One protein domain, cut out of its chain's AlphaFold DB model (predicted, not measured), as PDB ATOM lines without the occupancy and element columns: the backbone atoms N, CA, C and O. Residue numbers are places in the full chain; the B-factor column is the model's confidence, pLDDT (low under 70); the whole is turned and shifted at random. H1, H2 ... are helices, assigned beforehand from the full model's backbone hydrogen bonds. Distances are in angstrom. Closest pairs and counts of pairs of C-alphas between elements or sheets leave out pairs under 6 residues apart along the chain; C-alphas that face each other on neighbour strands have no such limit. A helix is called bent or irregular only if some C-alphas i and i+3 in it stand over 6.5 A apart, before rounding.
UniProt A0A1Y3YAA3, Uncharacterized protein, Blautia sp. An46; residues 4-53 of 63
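AT A GLANCE: This is residues 4 to 53 of the 63 residues of an uncharacterized protein of Blautia sp. An46 (UniProt A0A1Y3YAA3). An open, elongated chain of three separate helices: H1 and H2 at one end, turning at the link between them, and the longest helix, H3, standing free at the other end beyond a stretched link, residues 27 to 35. The 50 printed residues, with H1, H2 and H3 in that order and no named strand, are all helix in class. The whole is extended, with a radius of gyration of the C-alphas of 17.1 A and spans of 44 by 26 by 21 A.

IN THESE COORDINATES: H1, residues 4 to 10, begins at C-alpha 4 (59.427, 80.488, 136.601) and is 10.1 A long. H2, residues 15 to 26, is 17.3 A long and only just irregular: C-alphas 16 and 19 are 6.9 A apart. H3, residues 36 to 52, is 24.1 A long and ends at C-alpha 52 (93.659, 69.755, 154.190).

HOW THE PARTS SIT: H1 and H2, joined by a tight link, are only just apart, their closest C-alphas 8.4 A from each other. H2 and H3, joined by a short link, are apart, and so are H1 and H3. Every O i to N i+4 pair is within hydrogen-bond range in H1 and H3, and 6 of 8 in H2.

THE WHOLE: The C-alphas farthest apart, Glu 15 and Asn 52, are 45.0 A apart. The printed part has no cut and no long link. Mean pLDDT of the printed part is 91.8, and no printed residue is under 70.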
ATOM      1  N   GLU A   4      60.589  79.670 136.256       91.69
ATOM      2  CA  GLU A   4      59.427  80.488 136.601       91.69
ATOM      3  C   GLU A   4      59.636  81.278 137.896       91.69
ATOM      4  O   GLU A   4      59.384  82.478 137.930       91.69
ATOM      5  N   THR A   5      60.208  80.652 138.931       87.25
ATOM      6  CA  THR A   5      60.584  81.365 140.160       87.25
ATOM      7  C   THR A   5      61.598  82.476 139.880       87.25
ATOM      8  O   THR A   5      61.468  83.561 140.435       87.25
ATOM      9  N   LEU A   6      62.581  82.237 139.006       85.56
ATOM     10  CA  LEU A   6      63.577  83.251 138.645       85.56
ATOM     11  C   LEU A   6      62.947  84.441 137.911       85.56
ATOM     12  O   LEU A   6      63.259  85.584 138.229       85.56
ATOM     13  N   LYS A   7      62.035  84.179 136.965       86.06
ATOM     14  CA  LYS A   7      61.319  85.233 136.235       86.06
ATOM     15  C   LYS A   7      60.552  86.149 137.191       86.06
ATOM     16  O   LYS A   7      60.711  87.362 137.120       86.06
ATOM     17  N   ASN A   8      59.805  85.560 138.125       87.38
ATOM     18  CA  ASN A   8      59.031  86.320 139.107       87.38
ATOM     19  C   ASN A   8      59.926  87.172 140.018       87.38
ATOM     20  O   ASN A   8      59.511  88.237 140.444       87.38
ATOM     21  N   LEU A   9      61.151  86.726 140.316       86.94
ATOM     22  CA  LEU A   9      62.095  87.506 141.121       86.94
ATOM     23  C   LEU A   9      62.670  88.701 140.359       86.94
ATOM     24  O   LEU A   9      62.836  89.757 140.957       86.94
ATOM     25  N   ILE A  10      62.947  88.554 139.060       85.50
ATOM     26  CA  ILE A  10      63.460  89.648 138.222       85.50
ATOM     27  C   ILE A  10      62.419  90.770 138.096       85.50
ATOM     28  O   ILE A  10      62.780  91.939 138.147       85.50
ATOM     29  N   GLU A  11      61.131  90.429 137.999       86.19
ATOM     30  CA  GLU A  11      60.033  91.408 137.928       86.19
ATOM     31  C   GLU A  11      59.864  92.239 139.216       86.19
ATOM     32  O   GLU A  11      59.237  93.296 139.185       86.19
ATOM     33  N   LEU A  12      60.427  91.790 140.345       89.62
ATOM     34  CA  LEU A  12      60.399  92.513 141.622       89.62
ATOM     35  C   LEU A  12      61.592  93.461 141.807       89.62
ATOM     36  O   LEU A  12      61.635  94.193 142.797       89.62
ATOM     37  N   VAL A  13      62.567  93.438 140.896       89.19
ATOM     38  CA  VAL A  13      63.761  94.280 140.983       89.19
ATOM     39  C   VAL A  13      63.414  95.707 140.541       89.19
ATOM     40  O   VAL A  13      62.835  95.883 139.466       89.19
ATOM     41  N   PRO A  14      63.785  96.740 141.319       93.25
ATOM     42  CA  PRO A  14      63.649  98.131 140.899       93.25
ATOM     43  C   PRO A  14      64.374  98.408 139.577       93.25
ATOM     44  O   PRO A  14      65.508  97.980 139.379       93.25
ATOM     45  N   GLU A  15      63.762  99.185 138.682       87.50
ATOM     46  CA  GLU A  15      64.319  99.452 137.346       87.50
ATOM     47  C   GLU A  15      65.723 100.085 137.398       87.50
ATOM     48  O   GLU A  15      66.594  99.738 136.606       87.50
ATOM     49  N   ASN A  16      65.995 100.923 138.406       90.62
ATOM     50  CA  ASN A  16      67.308 101.540 138.634       90.62
ATOM     51  C   ASN A  16      68.407 100.551 139.075       90.62
ATOM     52  O   ASN A  16      69.573 100.936 139.143       90.62
ATOM     53  N   GLU A  17      68.053  99.307 139.408       91.94
ATOM     54  CA  GLU A  17      68.982  98.242 139.807       91.94
ATOM     55  C   GLU A  17      69.157  97.169 138.720       91.94
ATOM     56  O   GLU A  17      70.082  96.355 138.801       91.94
ATOM     57  N   ILE A  18      68.325  97.183 137.670       90.12
ATOM     58  CA  ILE A  18      68.378  96.204 136.574       90.12
ATOM     59  C   ILE A  18      69.736  96.232 135.873       90.12
ATOM     60  O   ILE A  18      70.322  95.173 135.648       90.12
ATOM     61  N   ASP A  19      70.273  97.420 135.595       90.81
ATOM     62  CA  ASP A  19      71.586  97.561 134.960       90.81
ATOM     63  C   ASP A  19      72.690  96.933 135.814       90.81
ATOM     64  O   ASP A  19      73.579  96.258 135.294       90.81
ATOM     65  N   ILE A  20      72.625  97.096 137.135       91.31
ATOM     66  CA  ILE A  20      73.606  96.518 138.058       91.31
ATOM     67  C   ILE A  20      73.524  94.992 138.008       91.31
ATOM     68  O   ILE A  20      74.548  94.326 137.838       91.31
ATOM     69  N   LEU A  21      72.316  94.430 138.103       89.75
ATOM     70  CA  LEU A  21      72.123  92.983 138.018       89.75
ATOM     71  C   LEU A  21      72.562  92.418 136.669       89.75
ATOM     72  O   LEU A  21      73.206  91.372 136.639       89.75
ATOM     73  N   TYR A  22      72.271  93.113 135.570       89.94
ATOM     74  CA  TYR A  22      72.719  92.719 134.237       89.94
ATOM     75  C   TYR A  22      74.248  92.607 134.178       89.94
ATOM     76  O   TYR A  22      74.773  91.552 133.818       89.94
ATOM     77  N   HIS A  23      74.969  93.642 134.625       92.06
ATOM     78  CA  HIS A  23      76.436  93.630 134.642       92.06
ATOM     79  C   HIS A  23      77.012  92.538 135.546       92.06
ATOM     80  O   HIS A  23      78.073  91.992 135.249       92.06
ATOM     81  N   VAL A  24      76.339  92.214 136.651       90.62
ATOM     82  CA  VAL A  24      76.758  91.120 137.534       90.62
ATOM     83  C   VAL A  24      76.541  89.773 136.855       90.62
ATOM     84  O   VAL A  24      77.474  88.982 136.803       90.62
ATOM     85  N   ILE A  25      75.353  89.513 136.306       89.38
ATOM     86  CA  ILE A  25      75.004  88.217 135.703       89.38
ATOM     87  C   ILE A  25      75.899  87.909 134.504       89.38
ATOM     88  O   ILE A  25      76.370  86.779 134.385       89.38
ATOM     89  N   VAL A  26      76.181  88.900 133.651       90.62
ATOM     90  CA  VAL A  26      77.046  88.716 132.475       90.62
ATOM     91  C   VAL A  26      78.433  88.197 132.869       90.62
ATOM     92  O   VAL A  26      78.958  87.329 132.182       90.62
ATOM     93  N   LYS A  27      78.987  88.614 134.017       88.94
ATOM     94  CA  LYS A  27      80.290  88.119 134.510       88.94
ATOM     95  C   LYS A  27      80.308  86.627 134.854       88.94
ATOM     96  O   LYS A  27      81.386  86.063 135.010       88.94
ATOM     97  N   PHE A  28      79.143  86.005 135.022       87.31
ATOM     98  CA  PHE A  28      79.016  84.577 135.319       87.31
ATOM     99  C   PHE A  28      78.635  83.744 134.094       87.31
ATOM    100  O   PHE A  28      78.506  82.525 134.217       87.31
ATOM    101  N   ILE A  29      78.440  84.368 132.930       88.12
ATOM    102  CA  ILE A  29      78.234  83.652 131.674       88.12
ATOM    103  C   ILE A  29      79.623  83.311 131.123       88.12
ATOM    104  O   ILE A  29      80.381  84.232 130.825       88.12
ATOM    105  N   PRO A  30      79.985  82.021 130.993       85.19
ATOM    106  CA  PRO A  30      81.258  81.643 130.397       85.19
ATOM    107  C   PRO A  30      81.314  82.134 128.949       85.19
ATOM    108  O   PRO A  30      80.412  81.848 128.162       85.19
ATOM    109  N   GLU A  31      82.363  82.874 128.597       87.19
ATOM    110  CA  GLU A  31      82.596  83.298 127.210       87.19
ATOM    111  C   GLU A  31      83.109  82.138 126.341       87.19
ATOM    112  O   GLU A  31      82.918  82.136 125.126       87.19
ATOM    113  N   VAL A  32      83.727  81.139 126.977       91.44
ATOM    114  CA  VAL A  32      84.271  79.926 126.360       91.44
ATOM    115  C   VAL A  32      83.914  78.700 127.197       91.44
ATOM    116  O   VAL A  32      83.658  78.803 128.400       91.44
ATOM    117  N   GLU A  33      83.876  77.541 126.548       91.88
ATOM    118  CA  GLU A  33      83.729  76.265 127.243       91.88
ATOM    119  C   GLU A  33      85.061  75.928 127.939       91.88
ATOM    120  O   GLU A  33      86.105  76.062 127.302       91.88
ATOM    121  N   PRO A  34      85.057  75.565 129.235       91.12
ATOM    122  CA  PRO A  34      86.289  75.258 129.952       91.12
ATOM    123  C   PRO A  34      86.897  73.946 129.454       91.12
ATOM    124  O   PRO A  34      86.176  72.974 129.199       91.12
ATOM    125  N   GLU A  35      88.221  73.902 129.376       96.19
ATOM    126  CA  GLU A  35      88.947  72.707 128.954       96.19
ATOM    127  C   GLU A  35      88.871  71.604 130.032       96.19
ATOM    128  O   GLU A  35      88.728  71.894 131.231       96.19
ATOM    129  N   PRO A  36      88.977  70.313 129.661       96.88
ATOM    130  CA  PRO A  36      88.892  69.204 130.613       96.88
ATOM    131  C   PRO A  36      89.877  69.313 131.786       96.88
ATOM    132  O   PRO A  36      89.522  68.988 132.924       96.88
ATOM    133  N   GLU A  37      91.092  69.796 131.533       96.75
ATOM    134  CA  GLU A  37      92.135  69.968 132.546       96.75
ATOM    135  C   GLU A  37      91.795  71.085 133.543       96.75
ATOM    136  O   GLU A  37      92.101  70.968 134.729       96.75
ATOM    137  N   GLU A  38      91.109  72.145 133.103       94.81
ATOM    138  CA  GLU A  38      90.656  73.232 133.981       94.81
ATOM    139  C   GLU A  38      89.564  72.745 134.938       94.81
ATOM    140  O   GLU A  38      89.553  73.082 136.128       94.81
ATOM    141  N   ILE A  39      88.664  71.891 134.442       95.75
ATOM    142  CA  ILE A  39      87.639  71.247 135.266       95.75
ATOM    143  C   ILE A  39      88.293  70.320 136.302       95.75
ATOM    144  O   ILE A  39      87.865  70.303 137.463       95.75
ATOM    145  N   GLU A  40      89.319  69.558 135.905       97.06
ATOM    146  CA  GLU A  40      90.079  68.703 136.823       97.06
ATOM    147  C   GLU A  40      90.775  69.524 137.910       97.06
ATOM    148  O   GLU A  40      90.585  69.236 139.089       97.06
ATOM    149  N   ALA A  41      91.465  70.607 137.546       96.88
ATOM    150  CA  ALA A  41      92.148  71.477 138.502       96.88
ATOM    151  C   ALA A  41      91.192  72.034 139.576       96.88
ATOM    152  O   ALA A  41      91.510  72.050 140.769       96.88
ATOM    153  N   ILE A  42      89.974  72.433 139.187       95.56
ATOM    154  CA  ILE A  42      88.941  72.873 140.140       95.56
ATOM    155  C   ILE A  42      88.507  71.719 141.054       95.56
ATOM    156  O   ILE A  42      88.266  71.931 142.248       95.56
ATOM    157  N   ARG A  43      88.364  70.503 140.514       96.88
ATOM    158  CA  ARG A  43      87.974  69.319 141.294       96.88
ATOM    159  C   ARG A  43      89.050  68.951 142.312       96.88
ATOM    160  O   ARG A  43      88.713  68.738 143.479       96.88
ATOM    161  N   GLU A  44      90.309  68.930 141.893       97.12
ATOM    162  CA  GLU A  44      91.459  68.674 142.758       97.12
ATOM    163  C   GLU A  44      91.557  69.718 143.869       97.12
ATOM    164  O   GLU A  44      91.600  69.347 145.039       97.12
ATOM    165  N   GLY A  45      91.454  71.012 143.546       95.69
ATOM    166  CA  GLY A  45      91.489  72.076 144.555       95.69
ATOM    167  C   GLY A  45      90.348  71.987 145.577       95.69
ATOM    168  O   GLY A  45      90.535  72.265 146.762       95.69
ATOM    169  N   ARG A  46      89.149  71.552 145.161       96.31
ATOM    170  CA  ARG A  46      88.032  71.306 146.095       96.31
ATOM    171  C   ARG A  46      88.300  70.119 147.015       96.31
ATOM    172  O   ARG A  46      87.918  70.180 148.183       96.31
ATOM    173  N   LYS A  47      88.907  69.055 146.487       97.44
ATOM    174  CA  LYS A  47      89.279  67.869 147.261       97.44
ATOM    175  C   LYS A  47      90.373  68.209 148.273       97.44
ATOM    176  O   LYS A  47      90.188  67.933 149.452       97.44
ATOM    177  N   ASP A  48      91.429  68.883 147.831       96.31
ATOM    178  CA  ASP A  48      92.518  69.363 148.682       96.31
ATOM    179  C   ASP A  48      91.987  70.235 149.823       96.31
ATOM    180  O   ASP A  48      92.212  69.935 150.990       96.31
ATOM    181  N   ARG A  49      91.146  71.227 149.512       95.12
ATOM    182  CA  ARG A  49      90.507  72.063 150.534       95.12
ATOM    183  C   ARG A  49      89.665  71.262 151.535       95.12
ATOM    184  O   ARG A  49      89.569  71.649 152.696       95.12
ATOM    185  N   ALA A  50      88.998  70.196 151.098       96.12
ATOM    186  CA  ALA A  50      88.184  69.362 151.980       96.12
ATOM    187  C   ALA A  50      89.040  68.465 152.891       96.12
ATOM    188  O   ALA A  50      88.650  68.223 154.032       96.12
ATOM    189  N   GLU A  51      90.180  67.984 152.394       96.81
ATOM    190  CA  GLU A  51      91.098  67.094 153.116       96.81
ATOM    191  C   GLU A  51      92.050  67.869 154.040       96.81
ATOM    192  O   GLU A  51      92.252  67.478 155.189       96.81
ATOM    193  N   ASN A  52      92.584  68.991 153.557       94.81
ATOM    194  CA  ASN A  52      93.659  69.755 154.190       94.81
ATOM    195  C   ASN A  52      93.185  71.089 154.793       94.81
ATOM    196  O   ASN A  52      93.922  71.730 155.542       94.81
ATOM    197  N   GLY A  53      91.946  71.503 154.517       91.69
ATOM    198  CA  GLY A  53      91.378  72.750 155.021       91.69
ATOM    199  C   GLY A  53      91.907  73.994 154.301       91.69
ATOM    200  O   GLY A  53      92.293  73.962 153.136       91.69
TER     201      GLY A  53